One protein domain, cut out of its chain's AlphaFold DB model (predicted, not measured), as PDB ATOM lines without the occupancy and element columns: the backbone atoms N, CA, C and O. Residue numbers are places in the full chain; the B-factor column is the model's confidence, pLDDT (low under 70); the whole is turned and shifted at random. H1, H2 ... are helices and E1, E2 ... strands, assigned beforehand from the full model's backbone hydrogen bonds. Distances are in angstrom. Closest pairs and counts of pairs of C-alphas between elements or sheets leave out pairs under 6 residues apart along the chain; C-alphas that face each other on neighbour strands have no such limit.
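Overview. This is residues 46 to 146 of the 150 residues of an uncharacterized protein of Erythrobacter aureus (UniProt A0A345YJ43). A twisted, curled sheet of five strands, E1 to E5, forms one slab, and the helix H2 packs over one of its faces; the other face has no helix over it. The short helix H1 stands before H2 and only grazes the sheet. The printed part has 101 residues with two named helices and then five named strands, in the order H1, H2, E1, E2, E3, E4, E5. Across the sheet the order is E1, E2, E3, E4, E5, antiparallel throughout, and the class is mixed, helices and strands. The whole is compact, with a radius of gyration of the C-alphas of 13.7 A and spans of 42 by 30 by 18 A.

Along the chain. Find C-alpha 46 at (144.791, 217.077, 150.353); there H1 begins, residues 46 to 52, 9.9 A long. Go on to C-alpha 56 at (150.441, 209.922, 150.583), where H2, residues 56 to 67, sets out for 16.8 A. E1 is residues 78 to 82, 12.6 A. E2, residues 96 to 106, measures 30.0 A and bends by 51 degrees at residue 103. E3, residues 109 to 119, measures 31.4 A, and E4, residues 127 to 133, 19.2 A. E5, residues 143 to 145, covers 6.6 A and ends at C-alpha 145, (164.068, 221.989, 153.369).

Arrangement. Look first at the sheet, a meander, each strand the antiparallel neighbour of the one before. In the hairpin E1 and E2, N 80 and O 101 are 2.8 A apart, within hydrogen-bond range. In the hairpin E2 and E3, look at N 100 and O 115, 2.8 A. In the hairpin E3 and E4, N 116 and O 130 are at 2.9 A; in the hairpin E4 and E5, N 131 and O 144 are at 2.8 A. E1 and E5 are the edge strands, and they are apart. H2 is on one face of the sheet, two layers, at a height over the sheet of 8.5 A; it is over none of the strands, but only just, with 2 of its C-alphas falling on each of E1, E3 and E4. Its closest C-alphas to E1 are those of Thr 61 and Val 79, 6.7 A, and to E5 those of Ala 67 and Ile 144, 7.0 A. H1 only grazes the sheet with residues 46 to 49; the C-alphas of Ile 46 and Gly 81 are 6.3 A apart. H1 and H2 only just touch, only at the corner by their link, with 3 pairs of C-alphas within 8 A, the closest Leu 50 and Trp 56 at 6.5 A. In both helices every O i to N i+4 pair is within hydrogen-bond range.

Size, cuts and confidence. The two C-alphas farthest apart are those of Thr 93 and Gly 108, 43.5 A. The printed part has no cut. The link from E1 to E2, residues 83 to 95, is long. Confidence is under 70 at residues 83 to 88, residue 90 and residues 134 to 141; the mean pLDDT of the printed part is 83.3.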
ATOM      1  N   ILE A  46     144.638 218.133 149.356       81.75
ATOM      2  CA  ILE A  46     144.791 217.077 150.353       81.75
ATOM      3  C   ILE A  46     143.771 215.978 150.078       81.75
ATOM      4  O   ILE A  46     144.162 214.818 149.960       81.75
ATOM      5  N   ASP A  47     142.499 216.332 149.888       80.56
ATOM      6  CA  ASP A  47     141.448 215.353 149.596       80.56
ATOM      7  C   ASP A  47     141.676 214.659 148.251       80.56
ATOM      8  O   ASP A  47     141.570 213.432 148.170       80.56
ATOM      9  N   PHE A  48     142.076 215.407 147.215       82.19
ATOM     10  CA  PHE A  48     142.457 214.829 145.924       82.19
ATOM     11  C   PHE A  48     143.550 213.762 146.089       82.19
ATOM     12  O   PHE A  48     143.446 212.655 145.552       82.19
ATOM     13  N   CYS A  49     144.601 214.069 146.853       86.50
ATOM     14  CA  CYS A  49     145.715 213.148 147.023       86.50
ATOM     15  C   CYS A  49     145.410 211.972 147.948       86.50
ATOM     16  O   CYS A  49     145.843 210.855 147.655       86.50
ATOM     17  N   LEU A  50     144.605 212.177 148.991       85.31
ATOM     18  CA  LEU A  50     144.094 211.097 149.837       85.31
ATOM     19  C   LEU A  50     143.214 210.120 149.050       85.31
ATOM     20  O   LEU A  50     143.330 208.909 149.244       85.31
ATOM     21  N   ALA A  51     142.375 210.624 148.141       84.81
ATOM     22  CA  ALA A  51     141.540 209.791 147.278       84.81
ATOM     23  C   ALA A  51     142.366 208.971 146.274       84.81
ATOM     24  O   ALA A  51     141.990 207.851 145.928       84.81
ATOM     25  N   LYS A  52     143.502 209.511 145.809       85.69
ATOM     26  CA  LYS A  52     144.401 208.831 144.869       85.69
ATOM     27  C   LYS A  52     145.248 207.745 145.537       85.69
ATOM     28  O   LYS A  52     145.357 206.645 145.000       85.69
ATOM     29  N   ASP A  53     145.866 208.056 146.674       87.88
ATOM     30  CA  ASP A  53     146.602 207.098 147.501       87.88
ATOM     31  C   ASP A  53     146.591 207.563 148.961       87.88
ATOM     32  O   ASP A  53     147.296 208.495 149.342       87.88
ATOM     33  N   SER A  54     145.835 206.862 149.806       84.62
ATOM     34  CA  SER A  54     145.749 207.154 151.244       84.62
ATOM     35  C   SER A  54     147.101 207.146 151.977       84.62
ATOM     36  O   SER A  54     147.221 207.736 153.050       84.62
ATOM     37  N   ARG A  55     148.140 206.516 151.409       88.81
ATOM     38  CA  ARG A  55     149.492 206.490 151.992       88.81
ATOM     39  C   ARG A  55     150.254 207.791 151.797       88.81
ATOM     40  O   ARG A  55     151.223 208.029 152.511       88.81
ATOM     41  N   TRP A  56     149.794 208.657 150.901       87.88
ATOM     42  CA  TRP A  56     150.441 209.922 150.583       87.88
ATOM     43  C   TRP A  56     150.762 210.775 151.820       87.88
ATOM     44  O   TRP A  56     151.880 211.272 151.967       87.88
ATOM     45  N   MET A  57     149.813 210.895 152.757       87.69
ATOM     46  CA  MET A  57     150.045 211.652 153.989       87.69
ATOM     47  C   MET A  57     151.064 210.990 154.916       87.69
ATOM     48  O   MET A  57     151.798 211.701 155.605       87.69
ATOM     49  N   MET A  58     151.155 209.657 154.927       89.50
ATOM     50  CA  MET A  58     152.183 208.950 155.695       89.50
ATOM     51  C   MET A  58     153.575 209.215 155.115       89.50
ATOM     52  O   MET A  58     154.496 209.518 155.872       89.50
ATOM     53  N   ASP A  59     153.712 209.200 153.789       91.50
ATOM     54  CA  ASP A  59     154.982 209.479 153.111       91.50
ATOM     55  C   ASP A  59     155.451 210.917 153.355       91.50
ATOM     56  O   ASP A  59     156.610 211.142 153.715       91.50
ATOM     57  N   ILE A  60     154.554 211.903 153.233       91.38
ATOM     58  CA  ILE A  60     154.869 213.301 153.567       91.38
ATOM     59  C   ILE A  60     155.283 213.432 155.033       91.38
ATOM     60  O   ILE A  60     156.298 214.065 155.326       91.38
ATOM     61  N   THR A  61     154.525 212.826 155.948       92.00
ATOM     62  CA  THR A  61     154.813 212.890 157.389       92.00
ATOM     63  C   THR A  61     156.180 212.286 157.700       92.00
ATOM     64  O   THR A  61     156.971 212.894 158.419       92.00
ATOM     65  N   SER A  62     156.502 211.136 157.104       92.50
ATOM     66  CA  SER A  62     157.805 210.484 157.255       92.50
ATOM     67  C   SER A  62     158.940 211.366 156.735       92.50
ATOM     68  O   SER A  62     159.946 211.542 157.420       92.50
ATOM     69  N   ARG A  63     158.782 211.964 155.549       93.38
ATOM     70  CA  ARG A  63     159.793 212.856 154.957       93.38
ATOM     71  C   ARG A  63     160.034 214.096 155.811       93.38
ATOM     72  O   ARG A  63     161.183 214.456 156.045       93.38
ATOM     73  N   ILE A  64     158.968 214.726 156.308       94.25
ATOM     74  CA  ILE A  64     159.076 215.869 157.221       94.25
ATOM     75  C   ILE A  64     159.799 215.445 158.501       94.25
ATOM     76  O   ILE A  64     160.765 216.093 158.888       94.25
ATOM     77  N   SER A  65     159.388 214.335 159.120       93.12
ATOM     78  CA  SER A  65     160.004 213.846 160.357       93.12
ATOM     79  C   SER A  65     161.495 213.540 160.203       93.12
ATOM     80  O   SER A  65     162.238 213.742 161.155       93.12
ATOM     81  N   GLN A  66     161.933 213.050 159.041       93.44
ATOM     82  CA  GLN A  66     163.348 212.782 158.756       93.44
ATOM     83  C   GLN A  66     164.163 214.059 158.525       93.44
ATOM     84  O   GLN A  66     165.373 214.056 158.738       93.44
ATOM     85  N   ALA A  67     163.518 215.134 158.066       93.56
ATOM     86  CA  ALA A  67     164.168 216.417 157.820       93.56
ATOM     87  C   ALA A  67     164.290 217.280 159.088       93.56
ATOM     88  O   ALA A  67     165.117 218.191 159.119       93.56
ATOM     89  N   LEU A  68     163.472 217.026 160.118       92.56
ATOM     90  CA  LEU A  68     163.541 217.770 161.374       92.56
ATOM     91  C   LEU A  68     164.919 217.581 162.050       92.56
ATOM     92  O   LEU A  68     165.417 216.454 162.116       92.56
ATOM     93  N   PRO A  69     165.545 218.661 162.557       91.31
ATOM     94  CA  PRO A  69     166.809 218.566 163.277       91.31
ATOM     95  C   PRO A  69     166.691 217.769 164.588       91.31
ATOM     96  O   PRO A  69     165.604 217.515 165.100       91.31
ATOM     97  N   GLY A  70     167.841 217.375 165.144       90.69
ATOM     98  CA  GLY A  70     167.913 216.471 166.301       90.69
ATOM     99  C   GLY A  70     167.430 217.039 167.644       90.69
ATOM    100  O   GLY A  70     167.421 216.304 168.623       90.69
ATOM    101  N   ASP A  71     167.053 218.315 167.704       91.81
ATOM    102  CA  ASP A  71     166.422 218.957 168.865       91.81
ATOM    103  C   ASP A  71     164.891 218.769 168.901       91.81
ATOM    104  O   ASP A  71     164.241 219.122 169.887       91.81
ATOM    105  N   PHE A  72     164.306 218.161 167.862       93.56
ATOM    106  CA  PHE A  72     162.916 217.711 167.851       93.56
ATOM    107  C   PHE A  72     162.761 216.302 168.439       93.56
ATOM    108  O   PHE A  72     163.531 215.389 168.131       93.56
ATOM    109  N   THR A  73     161.708 216.088 169.229       93.25
ATOM    110  CA  THR A  73     161.377 214.773 169.792       93.25
ATOM    111  C   THR A  73     160.922 213.813 168.682       93.25
ATOM    112  O   THR A  73     159.923 214.096 168.002       93.25
ATOM    113  N   PRO A  74     161.564 212.641 168.514       87.44
ATOM    114  CA  PRO A  74     161.140 211.642 167.536       87.44
ATOM    115  C   PRO A  74     159.690 211.189 167.755       87.44
ATOM    116  O   PRO A  74     159.287 210.882 168.872       87.44
ATOM    117  N   GLY A  75     158.906 211.122 166.677       85.19
ATOM    118  CA  GLY A  75     157.511 210.662 166.726       85.19
ATOM    119  C   GLY A  75     156.502 211.653 167.320       85.19
ATOM    120  O   GLY A  75     155.322 211.323 167.386       85.19
ATOM    121  N   SER A  76     156.923 212.860 167.709       87.19
ATOM    122  CA  SER A  76     156.020 213.911 168.215       87.19
ATOM    123  C   SER A  76     155.242 214.645 167.113       87.19
ATOM    124  O   SER A  76     154.321 215.405 167.404       87.19
ATOM    125  N   LEU A  77     155.615 214.434 165.847       92.56
ATOM    126  CA  LEU A  77     155.064 215.157 164.709       92.56
ATOM    127  C   LEU A  77     153.606 214.762 164.441       92.56
ATOM    128  O   LEU A  77     153.307 213.642 164.029       92.56
ATOM    129  N   LEU A  78     152.717 215.738 164.575       90.62
ATOM    130  CA  LEU A  78     151.342 215.688 164.102       90.62
ATOM    131  C   LEU A  78     151.217 216.569 162.864       90.62
ATOM    132  O   LEU A  78     151.681 217.708 162.858       90.62
ATOM    133  N   VAL A  79     150.568 216.051 161.823       87.44
ATOM    134  CA  VAL A  79     150.379 216.747 160.545       87.44
ATOM    135  C   VAL A  79     148.895 216.901 160.272       87.44
ATOM    136  O   VAL A  79     148.139 215.931 160.318       87.44
ATOM    137  N   ARG A  80     148.479 218.121 159.947       82.88
ATOM    138  CA  ARG A  80     147.126 218.435 159.510       82.88
ATOM    139  C   ARG A  80     147.173 219.184 158.185       82.88
ATOM    140  O   ARG A  80     147.937 220.132 158.023       82.88
ATOM    141  N   GLY A  81     146.319 218.775 157.256       75.25
ATOM    142  CA  GLY A  81     146.077 219.524 156.032       75.25
ATOM    143  C   GLY A  81     145.609 220.952 156.321       75.25
ATOM    144  O   GLY A  81     144.746 221.152 157.178       75.25
ATOM    145  N   SER A  82     146.198 221.944 155.649       70.00
ATOM    146  CA  SER A  82     145.759 223.336 155.720       70.00
ATOM    147  C   SER A  82     145.311 223.798 154.346       70.00
ATOM    148  O   SER A  82     146.102 223.899 153.410       70.00
ATOM    149  N   ASN A  83     144.033 224.131 154.241       64.06
ATOM    150  CA  ASN A  83     143.442 224.469 152.958       64.06
ATOM    151  C   ASN A  83     143.819 225.908 152.606       64.06
ATOM    152  O   ASN A  83     143.661 226.816 153.425       64.06
ATOM    153  N   ILE A  84     144.323 226.114 151.388       61.12
ATOM    154  CA  ILE A  84     144.461 227.448 150.803       61.12
ATOM    155  C   ILE A  84     143.198 227.673 149.964       61.12
ATOM    156  O   ILE A  84     143.099 227.098 148.868       61.12
ATOM    157  N   PRO A  85     142.214 228.440 150.478       53.00
ATOM    158  CA  PRO A  85     140.990 228.718 149.741       53.00
ATOM    159  C   PRO A  85     141.313 229.469 148.440       53.00
ATOM    160  O   PRO A  85     142.363 230.094 148.323       53.00
ATOM    161  N   GLU A  86     140.382 229.418 147.483       55.56
ATOM    162  CA  GLU A  86     140.315 230.256 146.263       55.56
ATOM    163  C   GLU A  86     140.867 229.680 144.948       55.56
ATOM    164  O   GLU A  86     140.764 230.352 143.920       55.56
ATOM    165  N   LYS A  87     141.362 228.436 144.893       54.16
ATOM    166  CA  LYS A  87     141.648 227.791 143.593       54.16
ATOM    167  C   LYS A  87     141.253 226.332 143.557       54.16
ATOM    168  O   LYS A  87     141.808 225.542 144.318       54.16
ATOM    169  N   THR A  88     140.387 225.995 142.615       65.44
ATOM    170  CA  THR A  88     140.063 224.613 142.311       65.44
ATOM    171  C   THR A  88     141.327 223.845 141.893       65.44
ATOM    172  O   THR A  88     142.098 224.354 141.083       65.44
ATOM    173  N   PHE A  89     141.581 222.663 142.455       70.19
ATOM    174  CA  PHE A  89     142.645 221.749 142.049       70.19
ATOM    175  C   PHE A  89     142.036 220.441 141.546       70.19
ATOM    176  O   PHE A  89     141.651 219.575 142.324       70.19
ATOM    177  N   ASP A  90     141.980 220.282 140.225       69.81
ATOM    178  CA  ASP A  90     141.510 219.052 139.577       69.81
ATOM    179  C   ASP A  90     142.621 217.997 139.401       69.81
ATOM    180  O   ASP A  90     142.384 216.886 138.913       69.81
ATOM    181  N   GLY A  91     143.854 218.371 139.764       72.88
ATOM    182  CA  GLY A  91     145.055 217.560 139.640       72.88
ATOM    183  C   GLY A  91     145.436 217.197 138.204       72.88
ATOM    184  O   GLY A  91     146.192 216.246 138.028       72.88
ATOM    185  N   ARG A  92     144.932 217.887 137.170       75.12
ATOM    186  CA  ARG A  92     145.200 217.571 135.752       75.12
ATOM    187  C   ARG A  92     145.981 218.639 135.018       75.12
ATOM    188  O   ARG A  92     146.820 218.288 134.188       75.12
ATOM    189  N   THR A  93     145.697 219.908 135.282       72.12
ATOM    190  CA  THR A  93     146.309 221.021 134.538       72.12
ATOM    191  C   THR A  93     146.958 222.064 135.424       72.12
ATOM    192  O   THR A  93     147.869 222.751 134.968       72.12
ATOM    193  N   ASP A  94     146.526 222.163 136.677       75.81
ATOM    194  CA  ASP A  94     146.930 223.248 137.559       75.81
ATOM    195  C   ASP A  94     148.065 222.857 138.502       75.81
ATOM    196  O   ASP A  94     148.140 221.736 138.998       75.81
ATOM    197  N   ILE A  95     148.939 223.829 138.760       82.94
ATOM    198  CA  ILE A  95     149.904 223.792 139.858       82.94
ATOM    199  C   ILE A  95     149.200 224.318 141.109       82.94
ATOM    200  O   ILE A  95     148.545 225.366 141.061       82.94
ATOM    201  N   LYS A  96     149.359 223.631 142.241       82.25
ATOM    202  CA  LYS A  96     148.720 224.016 143.504       82.25
ATOM    203  C   LYS A  96     149.724 224.093 144.642       82.25
ATOM    204  O   LYS A  96     150.570 223.222 144.812       82.25
ATOM    205  N   GLU A  97     149.606 225.144 145.442       81.88
ATOM    206  CA  GLU A  97     150.336 225.253 146.700       81.88
ATOM    207  C   GLU A  97     149.726 224.295 147.728       81.88
ATOM    208  O   GLU A  97     148.521 224.324 147.994       81.88
ATOM    209  N   LEU A  98     150.573 223.447 148.305       84.69
ATOM    210  CA  LEU A  98     150.264 222.636 149.473       84.69
ATOM    211  C   LEU A  98     150.651 223.429 150.718       84.69
ATOM    212  O   LEU A  98     151.790 223.885 150.817       84.69
ATOM    213  N   ALA A  99     149.737 223.529 151.680       84.62
ATOM    214  CA  ALA A  99     150.033 224.000 153.025       84.62
ATOM    215  C   ALA A  99     149.613 222.948 154.055       84.62
ATOM    216  O   ALA A  99     148.549 222.341 153.954       84.62
ATOM    217  N   LEU A 100     150.448 222.742 155.068       86.19
ATOM    218  CA  LEU A 100     150.190 221.841 156.185       86.19
ATOM    219  C   LEU A 100     150.449 222.579 157.494       86.19
ATOM    220  O   LEU A 100     151.426 223.318 157.609       86.19
ATOM    221  N   GLN A 101     149.603 222.339 158.485       87.06
ATOM    222  CA  GLN A 101     149.850 222.699 159.876       87.06
ATOM    223  C   GLN A 101     150.529 221.523 160.565       87.06
ATOM    224  O   GLN A 101     150.059 220.387 160.462       87.06
ATOM    225  N   LEU A 102     151.619 221.792 161.273       89.62
ATOM    226  CA  LEU A 102     152.351 220.787 162.024       89.62
ATOM    227  C   LEU A 102     152.423 221.178 163.495       89.62
ATOM    228  O   LEU A 102     152.595 222.350 163.836       89.62
ATOM    229  N   VAL A 103     152.374 220.172 164.352       91.25
ATOM    230  CA  VAL A 103     152.690 220.300 165.772       91.25
ATOM    231  C   VAL A 103     153.784 219.293 166.077       91.25
ATOM    232  O   VAL A 103     153.689 218.145 165.651       91.25
ATOM    233  N   ALA A 104     154.831 219.720 166.769       92.50
ATOM    234  CA  ALA A 104     155.907 218.843 167.211       92.50
ATOM    235  C   ALA A 104     156.397 219.280 168.593       92.50
ATOM    236  O   ALA A 104     156.065 220.370 169.061       92.50
ATOM    237  N   GLU A 105     157.200 218.442 169.236       93.31
ATOM    238  CA  GLU A 105     157.934 218.821 170.439       93.31
ATOM    239  C   GLU A 105     159.387 219.137 170.086       93.31
ATOM    240  O   GLU A 105     160.025 218.393 169.337       93.31
ATOM    241  N   ARG A 106     159.907 220.233 170.638       92.19
ATOM    242  CA  ARG A 106     161.303 220.663 170.528       92.19
ATOM    243  C   ARG A 106     161.770 221.106 171.905       92.19
ATOM    244  O   ARG A 106     161.093 221.912 172.533       92.19
ATOM    245  N   ASP A 107     162.874 220.547 172.391       91.50
ATOM    246  CA  ASP A 107     163.417 220.854 173.727       91.50
ATOM    247  C   ASP A 107     162.389 220.730 174.883       91.50
ATOM    248  O   ASP A 107     162.472 221.421 175.897       91.50
ATOM    249  N   GLY A 108     161.404 219.831 174.746       91.19
ATOM    250  CA  GLY A 108     160.330 219.630 175.730       91.19
ATOM    251  C   GLY A 108     159.164 220.623 175.636       91.19
ATOM    252  O   GLY A 108     158.248 220.559 176.455       91.19
ATOM    253  N   GLU A 109     159.160 221.510 174.641       91.06
ATOM    254  CA  GLU A 109     158.078 222.455 174.377       91.06
ATOM    255  C   GLU A 109     157.319 222.095 173.098       91.06
ATOM    256  O   GLU A 109     157.895 221.689 172.087       91.06
ATOM    257  N   THR A 110     155.999 222.283 173.115       91.62
ATOM    258  CA  THR A 110     155.183 222.164 171.905       91.62
ATOM    259  C   THR A 110     155.423 223.361 170.988       91.62
ATOM    260  O   THR A 110     155.176 224.506 171.367       91.62
ATOM    261  N   VAL A 111     155.827 223.096 169.748       90.12
ATOM    262  CA  VAL A 111     156.034 224.107 168.711       90.12
ATOM    263  C   VAL A 111     155.060 223.915 167.553       90.12
ATOM    264  O   VAL A 111     154.807 222.800 167.096       90.12
ATOM    265  N   ASN A 112     154.522 225.030 167.061       88.75
ATOM    266  CA  ASN A 112     153.702 225.057 165.853       88.75
ATOM    267  C   ASN A 112     154.590 225.353 164.647       88.75
ATOM    268  O   ASN A 112     155.347 226.331 164.644       88.75
ATOM    269  N   LEU A 113     154.462 224.531 163.613       88.50
ATOM    270  CA  LEU A 113     155.163 224.698 162.349       88.50
ATOM    271  C   LEU A 113     154.147 224.729 161.206       88.50
ATOM    272  O   LEU A 113     153.020 224.250 161.325       88.50
ATOM    273  N   SER A 114     154.580 225.258 160.075       88.38
ATOM    274  CA  SER A 114     153.860 225.177 158.811       88.38
ATOM    275  C   SER A 114     154.752 224.494 157.786       88.38
ATOM    276  O   SER A 114     155.947 224.782 157.745       88.38
ATOM    277  N   ALA A 115     154.208 223.613 156.952       89.12
ATOM    278  CA  ALA A 115     154.924 223.113 155.782       89.12
ATOM    279  C   ALA A 115     154.277 223.608 154.496       89.12
ATOM    280  O   ALA A 115     153.052 223.612 154.384       89.12
ATOM    281  N   TYR A 116     155.108 223.983 153.530       87.88
ATOM    282  CA  TYR A 116     154.674 224.466 152.228       87.88
ATOM    283  C   TYR A 116     155.394 223.726 151.115       87.88
ATOM    284  O   TYR A 116     156.591 223.464 151.212       87.88
ATOM    285  N   GLY A 117     154.678 223.421 150.044       89.00
ATOM    286  CA  GLY A 117     155.239 222.804 148.849       89.00
ATOM    287  C   GLY A 117     154.352 223.042 147.638       89.00
ATOM    288  O   GLY A 117     153.317 223.700 147.736       89.00
ATOM    289  N   ILE A 118     154.758 222.497 146.498       88.38
ATOM    290  CA  ILE A 118     154.042 222.632 145.233       88.38
ATOM    291  C   ILE A 118     153.623 221.257 144.727       88.38
ATOM    292  O   ILE A 118     154.446 220.354 144.615       88.38
ATOM    293  N   LEU A 119     152.342 221.101 144.411       87.31
ATOM    294  CA  LEU A 119     151.801 219.940 143.718       87.31
ATOM    295  C   LEU A 119     151.696 220.258 142.229       87.31
ATOM    296  O   LEU A 119     150.989 221.181 141.823       87.31
ATOM    297  N   GLU A 120     152.427 219.482 141.436       87.62
ATOM    298  CA  GLU A 120     152.381 219.532 139.977       87.62
ATOM    299  C   GLU A 120     151.163 218.764 139.435       87.62
ATOM    300  O   GLU A 120     150.699 217.809 140.074       87.62
ATOM    301  N   PRO A 121     150.684 219.097 138.225       83.56
ATOM    302  CA  PRO A 121     149.615 218.357 137.573       83.56
ATOM    303  C   PRO A 121     149.891 216.848 137.518       83.56
ATOM    304  O   PRO A 121     150.978 216.389 137.167       83.56
ATOM    305  N   GLY A 122     148.891 216.052 137.879       81.38
ATOM    306  CA  GLY A 122     148.952 214.593 137.904       81.38
ATOM    307  C   GLY A 122     149.773 214.013 139.056       81.38
ATOM    308  O   GLY A 122     149.808 212.787 139.213       81.38
ATOM    309  N   SER A 123     150.399 214.847 139.886       86.94
ATOM    310  CA  SER A 123     151.299 214.428 140.953       86.94
ATOM    311  C   SER A 123     150.723 214.744 142.327       86.94
ATOM    312  O   SER A 123     150.232 215.836 142.583       86.94
ATOM    313  N   CYS A 124     150.858 213.784 143.239       88.62
ATOM    314  CA  CYS A 124     150.701 214.037 144.668       88.62
ATOM    315  C   CYS A 124     152.048 214.229 145.356       88.62
ATOM    316  O   CYS A 124     152.111 214.434 146.552       88.62
ATOM    317  N   ARG A 125     153.165 214.192 144.637       90.00
ATOM    318  CA  ARG A 125     154.484 214.370 145.243       90.00
ATOM    319  C   ARG A 125     154.806 215.859 145.300       90.00
ATOM    320  O   ARG A 125     155.040 216.432 144.233       90.00
ATOM    321  N   PRO A 126     154.830 216.492 146.489       90.06
ATOM    322  CA  PRO A 126     155.148 217.904 146.566       90.06
ATOM    323  C   PRO A 126     156.623 218.137 146.238       90.06
ATOM    324  O   PRO A 126     157.511 217.473 146.790       90.06
ATOM    325  N   THR A 127     156.875 219.103 145.364       91.12
ATOM    326  CA  THR A 127     158.199 219.654 145.079       91.12
ATOM    327  C   THR A 127     158.443 220.885 145.955       91.12
ATOM    328  O   THR A 127     157.504 221.540 146.415       91.12
ATOM    329  N   GLY A 128     159.713 221.170 146.259       89.88
ATOM    330  CA  GLY A 128     160.086 222.328 147.080       89.88
ATOM    331  C   GLY A 128     159.476 222.331 148.487       89.88
ATOM    332  O   GLY A 128     159.243 223.407 149.039       89.88
ATOM    333  N   LEU A 129     159.185 221.148 149.046       92.44
ATOM    334  CA  LEU A 129     158.591 221.012 150.373       92.44
ATOM    335  C   LEU A 129     159.550 221.561 151.434       92.44
ATOM    336  O   LEU A 129     160.707 221.158 151.501       92.44
ATOM    337  N   HIS A 130     159.066 222.471 152.268       92.00
ATOM    338  CA  HIS A 130     159.845 223.071 153.342       92.00
ATOM    339  C   HIS A 130     158.983 223.323 154.570       92.00
ATOM    340  O   HIS A 130     157.803 223.638 154.453       92.00
ATOM    341  N   VAL A 131     159.595 223.205 155.744       91.69
ATOM    342  CA  VAL A 131     158.984 223.438 157.051       91.69
ATOM    343  C   VAL A 131     159.479 224.763 157.609       91.69
ATOM    344  O   VAL A 131     160.657 225.101 157.500       91.69
ATOM    345  N   ILE A 132     158.571 225.512 158.217       88.62
ATOM    346  CA  ILE A 132     158.811 226.822 158.803       88.62
ATOM    347  C   ILE A 132     158.265 226.815 160.225       88.62
ATOM    348  O   ILE A 132     157.128 226.406 160.450       88.62
ATOM    349  N   GLN A 133     159.051 227.295 161.184       86.00
ATOM    350  CA  GLN A 133     158.552 227.551 162.534       86.00
ATOM    351  C   GLN A 133     157.909 228.942 162.593       86.00
ATOM    352  O   GLN A 133     158.570 229.934 162.292       86.00
ATOM    353  N   GLY A 134     156.636 229.013 162.996       67.56
ATOM    354  CA  GLY A 134     155.848 230.252 163.030       67.56
ATOM    355  C   GLY A 134     154.721 230.313 161.988       67.56
ATOM    356  O   GLY A 134     154.671 229.529 161.042       67.56
ATOM    357  N   TYR A 135     153.780 231.242 162.192       54.75
ATOM    358  CA  TYR A 135     152.546 231.372 161.397       54.75
ATOM    359  C   TYR A 135     152.662 232.314 160.185       54.75
ATOM    360  O   TYR A 135     151.717 232.405 159.401       54.75
ATOM    361  N   ASN A 136     153.773 233.040 160.008       54.44
ATOM    362  CA  ASN A 136     153.928 233.993 158.908       54.44
ATOM    363  C   ASN A 136     155.134 233.658 158.012       54.44
ATOM    364  O   ASN A 136     156.273 233.539 158.443       54.44
ATOM    365  N   ARG A 137     154.892 233.576 156.700       56.66
ATOM    366  CA  ARG A 137     155.940 233.363 155.682       56.66
ATOM    367  C   ARG A 137     156.955 234.513 155.561       56.66
ATOM    368  O   ARG A 137     157.889 234.413 154.775       56.66
ATOM    369  N   TRP A 138     156.721 235.623 156.262       51.97
ATOM    370  CA  TRP A 138     157.412 236.900 156.066       51.97
ATOM    371  C   TRP A 138     158.567 237.142 157.044       51.97
ATOM    372  O   TRP A 138     159.468 237.899 156.705       51.97
ATOM    373  N   GLU A 139     158.583 236.482 158.205       54.28
ATOM    374  CA  GLU A 139     159.669 236.593 159.193       54.28
ATOM    375  C   GLU A 139     159.992 235.229 159.833       54.28
ATOM    376  O   GLU A 139     159.772 235.036 161.029       54.28
ATOM    377  N   PRO A 140     160.479 234.233 159.070       54.44
ATOM    378  CA  PRO A 140     160.713 232.916 159.638       54.44
ATOM    379  C   PRO A 140     162.075 232.836 160.356       54.44
ATOM    380  O   PRO A 140     163.111 232.993 159.708       54.44
ATOM    381  N   PRO A 141     162.123 232.525 161.667       68.88
ATOM    382  CA  PRO A 141     163.377 232.303 162.395       68.88
ATOM    383  C   PRO A 141     164.073 230.984 162.010       68.88
ATOM    384  O   PRO A 141     165.258 230.816 162.289       68.88
ATOM    385  N   MET A 142     163.363 230.044 161.371       80.00
ATOM    386  CA  MET A 142     163.887 228.737 160.964       80.00
ATOM    387  C   MET A 142     163.136 228.196 159.739       80.00
ATOM    388  O   MET A 142     161.904 228.137 159.741       80.00
ATOM    389  N   ARG A 143     163.889 227.768 158.719       89.44
ATOM    390  CA  ARG A 143     163.403 227.071 157.519       89.44
ATOM    391  C   ARG A 143     164.172 225.762 157.361       89.44
ATOM    392  O   ARG A 143     165.398 225.770 157.406       89.44
ATOM    393  N   ILE A 144     163.454 224.667 157.150       91.19
ATOM    394  CA  ILE A 144     164.009 223.327 156.948       91.19
ATOM    395  C   ILE A 144     163.519 222.824 155.594       91.19
ATOM    396  O   ILE A 144     162.315 222.676 155.393       91.19
ATOM    397  N   ASP A 145     164.430 222.572 154.659       92.75
ATOM    398  CA  ASP A 145     164.068 221.989 153.369       92.75
ATOM    399  C   ASP A 145     163.916 220.466 153.498       92.75
ATOM    400  O   ASP A 145     164.741 219.785 154.108       92.75
ATOM    401  N   VAL A 146     162.845 219.925 152.919       93.12
ATOM    402  CA  VAL A 146     162.547 218.493 152.920       93.12
ATOM    403  C   VAL A 146     162.957 217.916 151.573       93.12
ATOM    404  O   VAL A 146     162.470 218.345 150.524       93.12
TER     405      VAL A 146